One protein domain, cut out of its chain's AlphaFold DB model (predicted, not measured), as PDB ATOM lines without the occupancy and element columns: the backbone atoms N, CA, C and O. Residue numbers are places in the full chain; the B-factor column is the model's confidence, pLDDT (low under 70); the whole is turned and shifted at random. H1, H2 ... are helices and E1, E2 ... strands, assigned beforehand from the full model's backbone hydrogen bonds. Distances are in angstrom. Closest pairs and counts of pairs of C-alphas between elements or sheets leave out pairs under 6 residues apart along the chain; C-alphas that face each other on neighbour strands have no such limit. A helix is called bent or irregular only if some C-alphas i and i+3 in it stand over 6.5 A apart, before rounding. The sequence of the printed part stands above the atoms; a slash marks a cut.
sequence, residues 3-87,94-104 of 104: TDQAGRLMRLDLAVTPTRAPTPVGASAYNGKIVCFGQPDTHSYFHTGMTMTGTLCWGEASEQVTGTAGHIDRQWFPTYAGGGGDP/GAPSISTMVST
ATOM      1  N   THR A   3     188.265 134.206 221.705       97.25
ATOM      2  CA  THR A   3     188.682 135.461 221.080       97.25
ATOM      3  C   THR A   3     187.431 136.211 220.652       97.25
ATOM      4  O   THR A   3     186.509 135.595 220.115       97.25
ATOM      5  N   ASP A   4     187.357 137.507 220.943       95.94
ATOM      6  CA  ASP A   4     186.239 138.338 220.495       95.94
ATOM      7  C   ASP A   4     186.356 138.681 219.000       95.94
ATOM      8  O   ASP A   4     187.343 138.356 218.336       95.94
ATOM      9  N   GLN A   5     185.354 139.366 218.451       97.00
ATOM     10  CA  GLN A   5     185.346 139.749 217.035       97.00
ATOM     11  C   GLN A   5     186.507 140.676 216.628       97.00
ATOM     12  O   GLN A   5     186.806 140.787 215.443       97.00
ATOM     13  N   ALA A   6     187.141 141.356 217.586       97.19
ATOM     14  CA  ALA A   6     188.267 142.258 217.358       97.19
ATOM     15  C   ALA A   6     189.630 141.564 217.547       97.19
ATOM     16  O   ALA A   6     190.663 142.226 217.499       97.19
ATOM     17  N   GLY A   7     189.654 140.246 217.775       96.88
ATOM     18  CA  GLY A   7     190.890 139.495 217.979       96.88
ATOM     19  C   GLY A   7     191.419 139.529 219.417       96.88
ATOM     20  O   GLY A   7     192.508 139.018 219.672       96.88
ATOM     21  N   ARG A   8     190.681 140.104 220.375       97.25
ATOM     22  CA  ARG A   8     191.124 140.184 221.774       97.25
ATOM     23  C   ARG A   8     190.817 138.884 222.503       97.25
ATOM     24  O   ARG A   8     189.746 138.305 222.336       97.25
ATOM     25  N   LEU A   9     191.752 138.435 223.338       97.12
ATOM     26  CA  LEU A   9     191.577 137.224 224.135       97.12
ATOM     27  C   LEU A   9     190.468 137.400 225.177       97.12
ATOM     28  O   LEU A   9     190.362 138.448 225.811       97.12
ATOM     29  N   MET A  10     189.677 136.351 225.379       97.69
ATOM     30  CA  MET A  10     188.647 136.269 226.410       97.69
ATOM     31  C   MET A  10     188.811 134.990 227.233       97.69
ATOM     32  O   MET A  10     188.977 133.889 226.691       97.69
ATOM     33  N   ARG A  11     188.707 135.110 228.554       96.94
ATOM     34  CA  ARG A  11     188.631 133.979 229.482       96.94
ATOM     35  C   ARG A  11     187.704 134.308 230.625       96.94
ATOM     36  O   ARG A  11     187.758 135.400 231.170       96.94
ATOM     37  N   LEU A  12     186.933 133.313 231.027       95.06
ATOM     38  CA  LEU A  12     186.150 133.355 232.242       95.06
ATOM     39  C   LEU A  12     186.433 132.078 233.026       95.06
ATOM     40  O   LEU A  12     186.076 130.990 232.577       95.06
ATOM     41  N   ASP A  13     187.094 132.229 234.168       95.81
ATOM     42  CA  ASP A  13     187.323 131.148 235.125       95.81
ATOM     43  C   ASP A  13     186.352 131.358 236.290       95.81
ATOM     44  O   ASP A  13     186.466 132.341 237.024       95.81
ATOM     45  N   LEU A  14     185.369 130.469 236.440       94.12
ATOM     46  CA  LEU A  14     184.250 130.627 237.372       94.12
ATOM     47  C   LEU A  14     184.102 129.403 238.276       94.12
ATOM     48  O   LEU A  14     183.978 128.277 237.794       94.12
ATOM     49  N   ALA A  15     184.030 129.636 239.584       95.31
ATOM     50  CA  ALA A  15     183.504 128.669 240.536       95.31
ATOM     51  C   ALA A  15     181.993 128.894 240.671       95.31
ATOM     52  O   ALA A  15     181.558 129.959 241.110       95.31
ATOM     53  N   VAL A  16     181.198 127.897 240.281       93.19
ATOM     54  CA  VAL A  16     179.730 127.952 240.307       93.19
ATOM     55  C   VAL A  16     179.221 126.988 241.370       93.19
ATOM     56  O   VAL A  16     179.454 125.785 241.279       93.19
ATOM     57  N   THR A  17     178.513 127.512 242.370       94.06
ATOM     58  CA  THR A  17     177.902 126.720 243.443       94.06
ATOM     59  C   THR A  17     176.384 126.822 243.346       94.06
ATOM     60  O   THR A  17     175.818 127.875 243.655       94.06
ATOM     61  N   PRO A  18     175.688 125.761 242.915       91.44
ATOM     62  CA  PRO A  18     174.238 125.781 242.878       91.44
ATOM     63  C   PRO A  18     173.631 125.809 244.282       91.44
ATOM     64  O   PRO A  18     174.125 125.161 245.201       91.44
ATOM     65  N   THR A  19     172.525 126.533 244.443       92.12
ATOM     66  CA  THR A  19     171.820 126.693 245.727       92.12
ATOM     67  C   THR A  19     170.482 125.955 245.774       92.12
ATOM     68  O   THR A  19     169.813 125.937 246.806       92.12
ATOM     69  N   ARG A  20     170.073 125.345 244.658       91.50
ATOM     70  CA  ARG A  20     168.835 124.562 244.508       91.50
ATOM     71  C   ARG A  20     169.123 123.279 243.738       91.50
ATOM     72  O   ARG A  20     170.229 123.110 243.241       91.50
ATOM     73  N   ALA A  21     168.161 122.368 243.636       92.12
ATOM     74  CA  ALA A  21     168.285 121.198 242.767       92.12
ATOM     75  C   ALA A  21     167.995 121.562 241.293       92.12
ATOM     76  O   ALA A  21     167.229 122.499 241.040       92.12
ATOM     77  N   PRO A  22     168.551 120.823 240.314       93.50
ATOM     78  CA  PRO A  22     168.127 120.923 238.922       93.50
ATOM     79  C   PRO A  22     166.624 120.666 238.767       93.50
ATOM     80  O   PRO A  22     166.058 119.803 239.438       93.50
ATOM     81  N   THR A  23     165.980 121.399 237.863       94.38
ATOM     82  CA  THR A  23     164.550 121.286 237.565       94.38
ATOM     83  C   THR A  23     164.350 120.799 236.131       94.38
ATOM     84  O   THR A  23     164.762 121.498 235.200       94.38
ATOM     85  N   PRO A  24     163.714 119.634 235.915       95.31
ATOM     86  CA  PRO A  24     163.400 119.168 234.570       95.31
ATOM     87  C   PRO A  24     162.449 120.139 233.862       95.31
ATOM     88  O   PRO A  24     161.520 120.669 234.479       95.31
ATOM     89  N   VAL A  25     162.643 120.351 232.556       93.06
ATOM     90  CA  VAL A  25     161.702 121.153 231.760       93.06
ATOM     91  C   VAL A  25     160.318 120.513 231.807       93.06
ATOM     92  O   VAL A  25     160.164 119.304 231.637       93.06
ATOM     93  N   GLY A  26     159.301 121.328 232.091       88.56
ATOM     94  CA  GLY A  26     157.940 120.835 232.271       88.56
ATOM     95  C   GLY A  26     157.706 120.070 233.584       88.56
ATOM     96  O   GLY A  26     156.668 119.425 233.729       88.56
ATOM     97  N   ALA A  27     158.640 120.157 234.542       86.44
ATOM     98  CA  ALA A  27     158.540 119.573 235.879       86.44
ATOM     99  C   ALA A  27     158.138 118.085 235.843       86.44
ATOM    100  O   ALA A  27     158.559 117.346 234.955       86.44
ATOM    101  N   SER A  28     157.326 117.628 236.797       88.19
ATOM    102  CA  SER A  28     156.851 116.241 236.863       88.19
ATOM    103  C   SER A  28     155.879 115.861 235.740       88.19
ATOM    104  O   SER A  28     155.704 114.675 235.469       88.19
ATOM    105  N   ALA A  29     155.255 116.842 235.078       90.62
ATOM    106  CA  ALA A  29     154.308 116.584 233.995       90.62
ATOM    107  C   ALA A  29     155.006 116.011 232.753       90.62
ATOM    108  O   ALA A  29     154.469 115.120 232.102       90.62
ATOM    109  N   TYR A  30     156.217 116.493 232.457       89.12
ATOM    110  CA  TYR A  30     156.981 116.077 231.276       89.12
ATOM    111  C   TYR A  30     158.316 115.408 231.616       89.12
ATOM    112  O   TYR A  30     158.952 114.826 230.739       89.12
ATOM    113  N   ASN A  31     158.751 115.467 232.878       92.44
ATOM    114  CA  ASN A  31     159.995 114.879 233.378       92.44
ATOM    115  C   ASN A  31     161.222 115.239 232.520       92.44
ATOM    116  O   ASN A  31     162.125 114.428 232.325       92.44
ATOM    117  N   GLY A  32     161.244 116.465 231.987       93.56
ATOM    118  CA  GLY A  32     162.353 116.987 231.192       93.56
ATOM    119  C   GLY A  32     162.337 116.545 229.737       93.56
ATOM    120  O   GLY A  32     163.265 116.879 229.013       93.56
ATOM    121  N   LYS A  33     161.323 115.806 229.282       95.75
ATOM    122  CA  LYS A  33     161.227 115.336 227.901       95.75
ATOM    123  C   LYS A  33     160.438 116.332 227.053       95.75
ATOM    124  O   LYS A  33     159.266 116.581 227.319       95.75
ATOM    125  N   ILE A  34     161.073 116.883 226.024       92.75
ATOM    126  CA  ILE A  34     160.486 117.886 225.128       92.75
ATOM    127  C   ILE A  34     160.750 117.553 223.657       92.75
ATOM    128  O   ILE A  34     161.612 116.738 223.325       92.75
ATOM    129  N   VAL A  35     160.014 118.222 222.767       91.19
ATOM    130  CA  VAL A  35     160.360 118.303 221.343       91.19
ATOM    131  C   VAL A  35     161.198 119.563 221.143       91.19
ATOM    132  O   VAL A  35     160.714 120.665 221.395       91.19
ATOM    133  N   CYS A  36     162.445 119.416 220.698       87.25
ATOM    134  CA  CYS A  36     163.348 120.538 220.436       87.25
ATOM    135  C   CYS A  36     163.983 120.377 219.052       87.25
ATOM    136  O   CYS A  36     164.378 119.276 218.681       87.25
ATOM    137  N   PHE A  37     164.024 121.452 218.259       85.12
ATOM    138  CA  PHE A  37     164.444 121.416 216.849       85.12
ATOM    139  C   PHE A  37     163.778 120.291 216.035       85.12
ATOM    140  O   PHE A  37     164.441 119.625 215.256       85.12
ATOM    141  N   GLY A  38     162.485 120.023 216.249       85.25
ATOM    142  CA  GLY A  38     161.764 118.940 215.559       85.25
ATOM    143  C   GLY A  38     162.124 117.521 216.020       85.25
ATOM    144  O   GLY A  38     161.531 116.560 215.540       85.25
ATOM    145  N   GLN A  39     163.046 117.372 216.974       87.25
ATOM    146  CA  GLN A  39     163.452 116.083 217.518       87.25
ATOM    147  C   GLN A  39     162.636 115.777 218.781       87.25
ATOM    148  O   GLN A  39     162.791 116.486 219.787       87.25
ATOM    149  N   PRO A  40     161.760 114.750 218.762       88.50
ATOM    150  CA  PRO A  40     161.160 114.245 219.989       88.50
ATOM    151  C   PRO A  40     162.251 113.650 220.880       88.50
ATOM    152  O   PRO A  40     163.373 113.415 220.442       88.50
ATOM    153  N   ASP A  41     161.919 113.398 222.139       91.31
ATOM    154  CA  ASP A  41     162.818 112.718 223.074       91.31
ATOM    155  C   ASP A  41     164.105 113.498 223.387       91.31
ATOM    156  O   ASP A  41     165.105 112.927 223.819       91.31
ATOM    157  N   THR A  42     164.059 114.826 223.245       92.44
ATOM    158  CA  THR A  42     165.105 115.690 223.791       92.44
ATOM    159  C   THR A  42     164.912 115.787 225.299       92.44
ATOM    160  O   THR A  42     163.854 116.214 225.768       92.44
ATOM    161  N   HIS A  43     165.930 115.406 226.067       94.50
ATOM    162  CA  HIS A  43     165.924 115.577 227.516       94.50
ATOM    163  C   HIS A  43     166.523 116.932 227.882       94.50
ATOM    164  O   HIS A  43     167.570 117.301 227.354       94.50
ATOM    165  N   SER A  44     165.887 117.663 228.792       94.25
ATOM    166  CA  SER A  44     166.330 118.984 229.218       94.25
ATOM    167  C   SER A  44     166.014 119.273 230.684       94.25
ATOM    168  O   SER A  44     164.966 118.886 231.215       94.25
ATOM    169  N   TYR A  45     166.926 119.988 231.340       94.44
ATOM    170  CA  TYR A  45     166.697 120.585 232.650       94.44
ATOM    171  C   TYR A  45     167.384 121.944 232.768       94.44
ATOM    172  O   TYR A  45     168.396 122.205 232.117       94.44
ATOM    173  N   PHE A  46     166.879 122.756 233.695       92.12
ATOM    174  CA  PHE A  46     167.512 123.995 234.130       92.12
ATOM    175  C   PHE A  46     168.064 123.851 235.541       92.12
ATOM    176  O   PHE A  46     167.415 123.292 236.424       92.12
ATOM    177  N   HIS A  47     169.241 124.411 235.787       92.94
ATOM    178  CA  HIS A  47     169.752 124.625 237.133       92.94
ATOM    179  C   HIS A  47     169.779 126.120 237.405       92.94
ATOM    180  O   HIS A  47     170.622 126.837 236.876       92.94
ATOM    181  N   THR A  48     168.819 126.592 238.194       89.19
ATOM    182  CA  THR A  48     168.710 127.998 238.597       89.19
ATOM    183  C   THR A  48     169.095 128.159 240.061       89.19
ATOM    184  O   THR A  48     169.051 127.203 240.838       89.19
ATOM    185  N   GLY A  49     169.459 129.382 240.446       89.50
ATOM    186  CA  GLY A  49     169.949 129.671 241.787       89.50
ATOM    187  C   GLY A  49     171.375 129.168 241.949       89.50
ATOM    188  O   GLY A  49     171.620 127.988 242.197       89.50
ATOM    189  N   MET A  50     172.328 130.080 241.822       92.75
ATOM    190  CA  MET A  50     173.740 129.773 242.001       92.75
ATOM    191  C   MET A  50     174.476 130.978 242.543       92.75
ATOM    192  O   MET A  50     174.123 132.110 242.233       92.75
ATOM    193  N   THR A  51     175.501 130.724 243.340       94.44
ATOM    194  CA  THR A  51     176.517 131.716 243.666       94.44
ATOM    195  C   THR A  51     177.732 131.468 242.792       94.44
ATOM    196  O   THR A  51     178.118 130.328 242.524       94.44
ATOM    197  N   MET A  52     178.300 132.555 242.292       95.06
ATOM    198  CA  MET A  52     179.362 132.531 241.303       95.06
ATOM    199  C   MET A  52     180.447 133.499 241.726       95.06
ATOM    200  O   MET A  52     180.154 134.648 242.048       95.06
ATOM    201  N   THR A  53     181.691 133.037 241.713       97.06
ATOM    202  CA  THR A  53     182.875 133.865 241.969       97.06
ATOM    203  C   THR A  53     183.983 133.444 241.023       97.06
ATOM    204  O   THR A  53     184.191 132.244 240.822       97.06
ATOM    205  N   GLY A  54     184.705 134.393 240.444       96.56
ATOM    206  CA  GLY A  54     185.701 134.053 239.441       96.56
ATOM    207  C   GLY A  54     186.493 135.237 238.920       96.56
ATOM    208  O   GLY A  54     186.427 136.337 239.459       96.56
ATOM    209  N   THR A  55     187.234 134.990 237.845       98.00
ATOM    210  CA  THR A  55     188.027 136.003 237.144       98.00
ATOM    211  C   THR A  55     187.582 136.105 235.690       98.00
ATOM    212  O   THR A  55     187.570 135.100 234.974       98.00
ATOM    213  N   LEU A  56     187.248 137.319 235.251       96.81
ATOM    214  CA  LEU A  56     187.007 137.658 233.851       96.81
ATOM    215  C   LEU A  56     188.256 138.335 233.283       96.81
ATOM    216  O   LEU A  56     188.697 139.354 233.808       96.81
ATOM    217  N   CYS A  57     188.800 137.793 232.196       97.69
ATOM    218  CA  CYS A  57     189.836 138.438 231.397       97.69
ATOM    219  C   CYS A  57     189.275 138.794 230.015       97.69
ATOM    220  O   CYS A  57     188.745 137.912 229.331       97.69
ATOM    221  N   TRP A  58     189.431 140.048 229.585       97.06
ATOM    222  CA  TRP A  58     189.041 140.516 228.249       97.06
ATOM    223  C   TRP A  58     190.074 141.505 227.698       97.06
ATOM    224  O   TRP A  58     190.143 142.662 228.111       97.06
ATOM    225  N   GLY A  59     190.870 141.064 226.723       95.75
ATOM    226  CA  GLY A  59     192.050 141.804 226.278       95.75
ATOM    227  C   GLY A  59     193.017 141.986 227.447       95.75
ATOM    228  O   GLY A  59     193.397 141.008 228.083       95.75
ATOM    229  N   GLU A  60     193.353 143.237 227.754       95.81
ATOM    230  CA  GLU A  60     194.214 143.595 228.890       95.81
ATOM    231  C   GLU A  60     193.448 143.710 230.223       95.81
ATOM    232  O   GLU A  60     194.061 143.817 231.284       95.81
ATOM    233  N   ALA A  61     192.108 143.707 230.199       96.69
ATOM    234  CA  ALA A  61     191.307 143.792 231.417       96.69
ATOM    235  C   ALA A  61     191.304 142.447 232.156       96.69
ATOM    236  O   ALA A  61     191.132 141.394 231.538       96.69
ATOM    237  N   SER A  62     191.449 142.486 233.482       97.81
ATOM    238  CA  SER A  62     191.354 141.316 234.358       97.81
ATOM    239  C   SER A  62     190.687 141.699 235.674       97.81
ATOM    240  O   SER A  62     191.259 142.444 236.466       97.81
ATOM    241  N   GLU A  63     189.496 141.161 235.929       98.06
ATOM    242  CA  GLU A  63     188.654 141.560 237.059       98.06
ATOM    243  C   GLU A  63     188.140 140.358 237.849       98.06
ATOM    244  O   GLU A  63     187.803 139.315 237.281       98.06
ATOM    245  N   GLN A  64     188.056 140.517 239.174       98.25
ATOM    246  CA  GLN A  64     187.298 139.597 240.018       98.25
ATOM    247  C   GLN A  64     185.809 139.886 239.857       98.25
ATOM    248  O   GLN A  64     185.370 141.022 240.028       98.25
ATOM    249  N   VAL A  65     185.033 138.848 239.568       96.56
ATOM    250  CA  VAL A  65     183.591 138.947 239.347       96.56
ATOM    251  C   VAL A  65     182.841 138.063 240.330       96.56
ATOM    252  O   VAL A  65     183.292 136.970 240.684       96.56
ATOM    253  N   THR A  66     181.673 138.533 240.765       96.38
ATOM    254  CA  THR A  66     180.727 137.743 241.559       96.38
ATOM    255  C   THR A  66     179.322 137.879 240.988       96.38
ATOM    256  O   THR A  66     179.002 138.884 240.356       96.38
ATOM    257  N   GLY A  67     178.480 136.866 241.182       92.81
ATOM    258  CA  GLY A  67     177.120 136.882 240.658       92.81
ATOM    259  C   GLY A  67     176.199 135.877 241.333       92.81
ATOM    260  O   GLY A  67     176.641 134.891 241.926       92.81
ATOM    261  N   THR A  68     174.898 136.143 241.232       93.00
ATOM    262  CA  THR A  68     173.833 135.300 241.804       93.00
ATOM    263  C   THR A  68     172.727 134.938 240.807       93.00
ATOM    264  O   THR A  68     171.862 134.118 241.111       93.00
ATOM    265  N   ALA A  69     172.751 135.534 239.610       87.19
ATOM    266  CA  ALA A  69     171.692 135.432 238.603       87.19
ATOM    267  C   ALA A  69     171.905 134.312 237.568       87.19
ATOM    268  O   ALA A  69     171.146 134.201 236.604       87.19
ATOM    269  N   GLY A  70     172.918 133.469 237.760       87.94
ATOM    270  CA  GLY A  70     173.290 132.489 236.750       87.94
ATOM    271  C   GLY A  70     172.291 131.342 236.601       87.94
ATOM    272  O   GLY A  70     171.533 131.007 237.521       87.94
ATOM    273  N   HIS A  71     172.324 130.708 235.431       90.31
ATOM    274  CA  HIS A  71     171.608 129.466 235.160       90.31
ATOM    275  C   HIS A  71     172.420 128.530 234.259       90.31
ATOM    276  O   HIS A  71     173.188 128.974 233.405       90.31
ATOM    277  N   ILE A  72     172.233 127.224 234.462       91.38
ATOM    278  CA  ILE A  72     172.756 126.174 233.587       91.38
ATOM    279  C   ILE A  72     171.575 125.578 232.823       91.38
ATOM    280  O   ILE A  72     170.653 125.050 233.444       91.38
ATOM    281  N   ASP A  73     171.624 125.624 231.497       91.19
ATOM    282  CA  ASP A  73     170.746 124.838 230.625       91.19
ATOM    283  C   ASP A  73     171.507 123.607 230.132       91.19
ATOM    284  O   ASP A  73     172.674 123.695 229.732       91.19
ATOM    285  N   ARG A  74     170.858 122.447 230.194       92.94
ATOM    286  CA  ARG A  74     171.382 121.179 229.703       92.94
ATOM    287  C   ARG A  74     170.364 120.523 228.798       92.94
ATOM    288  O   ARG A  74     169.218 120.334 229.200       92.94
ATOM    289  N   GLN A  75     170.815 120.111 227.618       92.81
ATOM    290  CA  GLN A  75     169.980 119.438 226.630       92.81
ATOM    291  C   GLN A  75     170.708 118.237 226.026       92.81
ATOM    292  O   GLN A  75     171.879 118.340 225.659       92.81
ATOM    293  N   TRP A  76     170.009 117.109 225.916       93.62
ATOM    294  CA  TRP A  76     170.473 115.884 225.267       93.62
ATOM    295  C   TRP A  76     169.538 115.559 224.117       93.62
ATOM    296  O   TRP A  76     168.380 115.201 224.333       93.62
ATOM    297  N   PHE A  77     170.055 115.695 222.905       90.88
ATOM    298  CA  PHE A  77     169.323 115.440 221.677       90.88
ATOM    299  C   PHE A  77     169.584 114.008 221.201       90.88
ATOM    300  O   PHE A  77     170.722 113.534 221.306       90.88
ATOM    301  N   PRO A  78     168.577 113.325 220.630       86.81
ATOM    302  CA  PRO A  78     168.765 111.990 220.066       86.81
ATOM    303  C   PRO A  78     169.707 112.001 218.855       86.81
ATOM    304  O   PRO A  78     170.400 111.015 218.610       86.81
ATOM    305  N   THR A  79     169.776 113.117 218.123       85.94
ATOM    306  CA  THR A  79     170.745 113.337 217.040       85.94
ATOM    307  C   THR A  79     171.426 114.702 217.184       85.94
ATOM    308  O   THR A  79     171.239 115.404 218.179       85.94
ATOM    309  N   TYR A  80     172.254 115.099 216.217       83.25
ATOM    310  CA  TYR A  80     172.841 116.437 216.193       83.25
ATOM    311  C   TYR A  80     171.746 117.512 216.283       83.25
ATOM    312  O   TYR A  80     170.795 117.506 215.500       83.25
ATOM    313  N   ALA A  81     171.875 118.449 217.227       79.69
ATOM    314  CA  ALA A  81     170.856 119.466 217.504       79.69
ATOM    315  C   ALA A  81     170.460 120.287 216.259       79.69
ATOM    316  O   ALA A  81     169.287 120.599 216.071       79.69
ATOM    317  N   GLY A  82     171.411 120.566 215.358       72.31
ATOM    318  CA  GLY A  82     171.156 121.291 214.108       72.31
ATOM    319  C   GLY A  82     170.558 120.451 212.969       72.31
ATOM    320  O   GLY A  82     170.341 120.984 211.888       72.31
ATOM    321  N   GLY A  83     170.318 119.151 213.173       64.81
ATOM    322  CA  GLY A  83     169.855 118.230 212.129       64.81
ATOM    323  C   GLY A  83     168.335 118.128 211.965       64.81
ATOM    324  O   GLY A  83     167.867 117.604 210.961       64.81
ATOM    325  N   GLY A  84     167.545 118.614 212.923       58.28
ATOM    326  CA  GLY A  84     166.105 118.322 212.960       58.28
ATOM    327  C   GLY A  84     165.195 119.261 212.151       58.28
ATOM    328  O   GLY A  84     163.978 119.101 212.194       58.28
ATOM    329  N   GLY A  85     165.756 120.227 211.408       55.69
ATOM    330  CA  GLY A  85     164.985 121.278 210.722       55.69
ATOM    331  C   GLY A  85     165.125 121.384 209.197       55.69
ATOM    332  O   GLY A  85     164.366 122.144 208.601       55.69
ATOM    333  N   ASP A  86     166.048 120.668 208.543       55.56
ATOM    334  CA  ASP A  86     166.309 120.828 207.100       55.56
ATOM    335  C   ASP A  86     166.401 119.473 206.362       55.56
ATOM    336  O   ASP A  86     167.334 118.706 206.607       55.56
ATOM    337  N   PRO A  87     165.499 119.181 205.399       49.38
ATOM    338  CA  PRO A  87     165.570 117.985 204.551       49.38
ATOM    339  C   PRO A  87     166.842 117.887 203.689       49.38
ATOM    340  O   PRO A  87     167.116 116.826 203.128       49.38
ATOM    341  N   GLY A  94     174.415 111.182 212.566       58.56
ATOM    342  CA  GLY A  94     173.267 110.981 213.463       58.56
ATOM    343  C   GLY A  94     173.646 110.496 214.870       58.56
ATOM    344  O   GLY A  94     172.992 109.615 215.416       58.56
ATOM    345  N   ALA A  95     174.729 111.026 215.434       66.50
ATOM    346  CA  ALA A  95     175.143 110.771 216.798       66.50
ATOM    347  C   ALA A  95     174.363 111.691 217.756       66.50
ATOM    348  O   ALA A  95     174.104 112.850 217.411       66.50
ATOM    349  N   PRO A  96     174.019 111.210 218.960       77.81
ATOM    350  CA  PRO A  96     173.471 112.045 220.020       77.81
ATOM    351  C   PRO A  96     174.374 113.243 220.309       77.81
ATOM    352  O   PRO A  96     175.602 113.143 220.231       77.81
ATOM    353  N   SER A  97     173.773 114.371 220.679       80.75
ATOM    354  CA  SER A  97     174.520 115.578 221.034       80.75
ATOM    355  C   SER A  97     174.086 116.129 222.385       80.75
ATOM    356  O   SER A  97     172.942 115.967 222.808       80.75
ATOM    357  N   ILE A  98     175.034 116.761 223.074       80.12
ATOM    358  CA  ILE A  98     174.825 117.392 224.373       80.12
ATOM    359  C   ILE A  98     175.121 118.875 224.215       80.12
ATOM    360  O   ILE A  98     176.216 119.240 223.790       80.12
ATOM    361  N   SER A  99     174.167 119.714 224.599       75.12
ATOM    362  CA  SER A  99     174.376 121.149 224.744       75.12
ATOM    363  C   SER A  99     174.403 121.515 226.220       75.12
ATOM    364  O   SER A  99     173.611 121.008 227.022       75.12
ATOM    365  N   THR A 100     175.319 122.409 226.578       78.94
ATOM    366  CA  THR A 100     175.291 123.066 227.875       78.94
ATOM    367  C   THR A 100     175.653 124.519 227.770       78.94
ATOM    368  O   THR A 100     176.720 124.856 227.262       78.94
ATOM    369  N   MET A 101     174.771 125.346 228.313       75.44
ATOM    370  CA  MET A 101     174.940 126.782 228.388       75.44
ATOM    371  C   MET A 101     175.007 127.188 229.853       75.44
ATOM    372  O   MET A 101     174.177 126.761 230.654       75.44
ATOM    373  N   VAL A 102     176.008 127.996 230.189       70.00
ATOM    374  CA  VAL A 102     176.084 128.710 231.462       70.00
ATOM    375  C   VAL A 102     175.938 130.183 231.125       70.00
ATOM    376  O   VAL A 102     176.755 130.721 230.380       70.00
ATOM    377  N   SER A 103     174.896 130.808 231.651       64.94
ATOM    378  CA  SER A 103     174.624 132.232 231.465       64.94
ATOM    379  C   SER A 103     174.686 132.916 232.823       64.94
ATOM    380  O   SER A 103     174.270 132.321 233.819       64.94
ATOM    381  N   THR A 104     175.204 134.141 232.859       59.50
ATOM    382  CA  THR A 104     175.363 134.966 234.069       59.50
ATOM    383  C   THR A 104     174.578 136.253 233.965       59.50
ATOM    384  O   THR A 104     174.599 136.827 232.852       59.50
TER     385      THR A 104
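AT A GLANCE: This is residues 3 to 87 and 94 to 104 of the 104 residues of an uncharacterized protein of Mycobacterium kansasii (UniProt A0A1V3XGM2). Two small antiparallel sheets form the two arms of a bent, flat arch: E1, E4 and E5 make one arm, E2, E3, E6 and E7 the other, and at the corner between them E3 runs on into E4 at 95 degrees. The two sheets are not face to face; the arms join near residues 48 to 50, and the short helix H1 lies at the far end of the second arm, next to E2 in the chain. The printed part has 96 residues, with one named helix and seven named strands in the order E1, H1, E2, E3, E4, E5, E6, E7, and its class is mostly strand. The sheet orders are E1 - E4 - E5 and E2 - E3 - E6 - E7, both antiparallel throughout. The whole is loose, with a radius of gyration of the C-alphas of 16.8 A, and spans 45 by 35 by 16 A.

IN THESE COORDINATES: Start at Thr 3 and go on to C-alpha 9 at (191.577, 137.224, 224.135), where strand E1, residues 9 to 18, begins; it is 28.0 A long. Next find the four-residue helix H1 at residues 27 to 30, and strand E2 at residues 33 to 36. Strand E3, residues 39 to 48, is 24.8 A long and bends by 53 degrees at residue 42. After Gly 49, look for C-alpha 50 at (173.740, 129.773, 242.001), where strand E4, residues 50 to 58, begins; it is 23.2 A long and bends by 56 degrees at residue 53. Strand E5 takes residues 61 to 67, strand E6 residues 71 to 77, and strand E7 residues 97 to 103, ending with C-alpha 103 at (174.624, 132.232, 231.465).

HOW THE PARTS SIT: Begin with the larger sheet, which is twisted: its strands' lines turn by 89 degrees from edge to edge. Its edge strands are E2 and E7. E2 and E3 form a hairpin, antiparallel at 110 degrees, with N 34 and O 42 within hydrogen-bond range at 2.9 A. The pairing is staggered: E3 pairs with E2 over residues 39 to 43 and with E6 over residues 43 to 48. E3 and E6 are antiparallel at 164 degrees, with N 47 and O 72 at 2.8 A. E6 and E7 are antiparallel at 169 degrees, with N 73 and O 101 at 2.9 A. Look also at residues 23 to 24, which pair antiparallel with residues 45 to 46 of E3. H1 is not on this sheet; it is too short for any O i to N i+4 pair, and its one O i to N i+3 pair is not within range. Walk on to the smaller sheet, which is twisted, its C-alphas lying up to 4.4 A off its best plane. E1 and E4 are antiparallel at 171 degrees, with N 17 and O 51 at 2.8 A. E4 and E5 form a hairpin, antiparallel at 170 degrees, with N 54 and O 65 at 2.9 A. Between the sheets, E3 and E4 meet only through their link. The closest C-alphas of E1 and E3 are those of Pro 18 and Thr 48, 7.3 A apart. E1 and E7 are apart.

THE WHOLE: The two C-alphas farthest apart are those of Ala 29 and Glu 60, at 48.5 A. Residues 88 to 93 are not printed, in the link across the cut from E6 to E7, and C-alphas 87 and 94 are 13.7 A apart. Of the links that are printed whole, none is long; E1 to H1 is short and the others are tight. The mean pLDDT of the printed part is 88.3, and it falls under 70 at residues 83 to 87, 94 to 95 and 103 to 104, of which 103 belongs to E7.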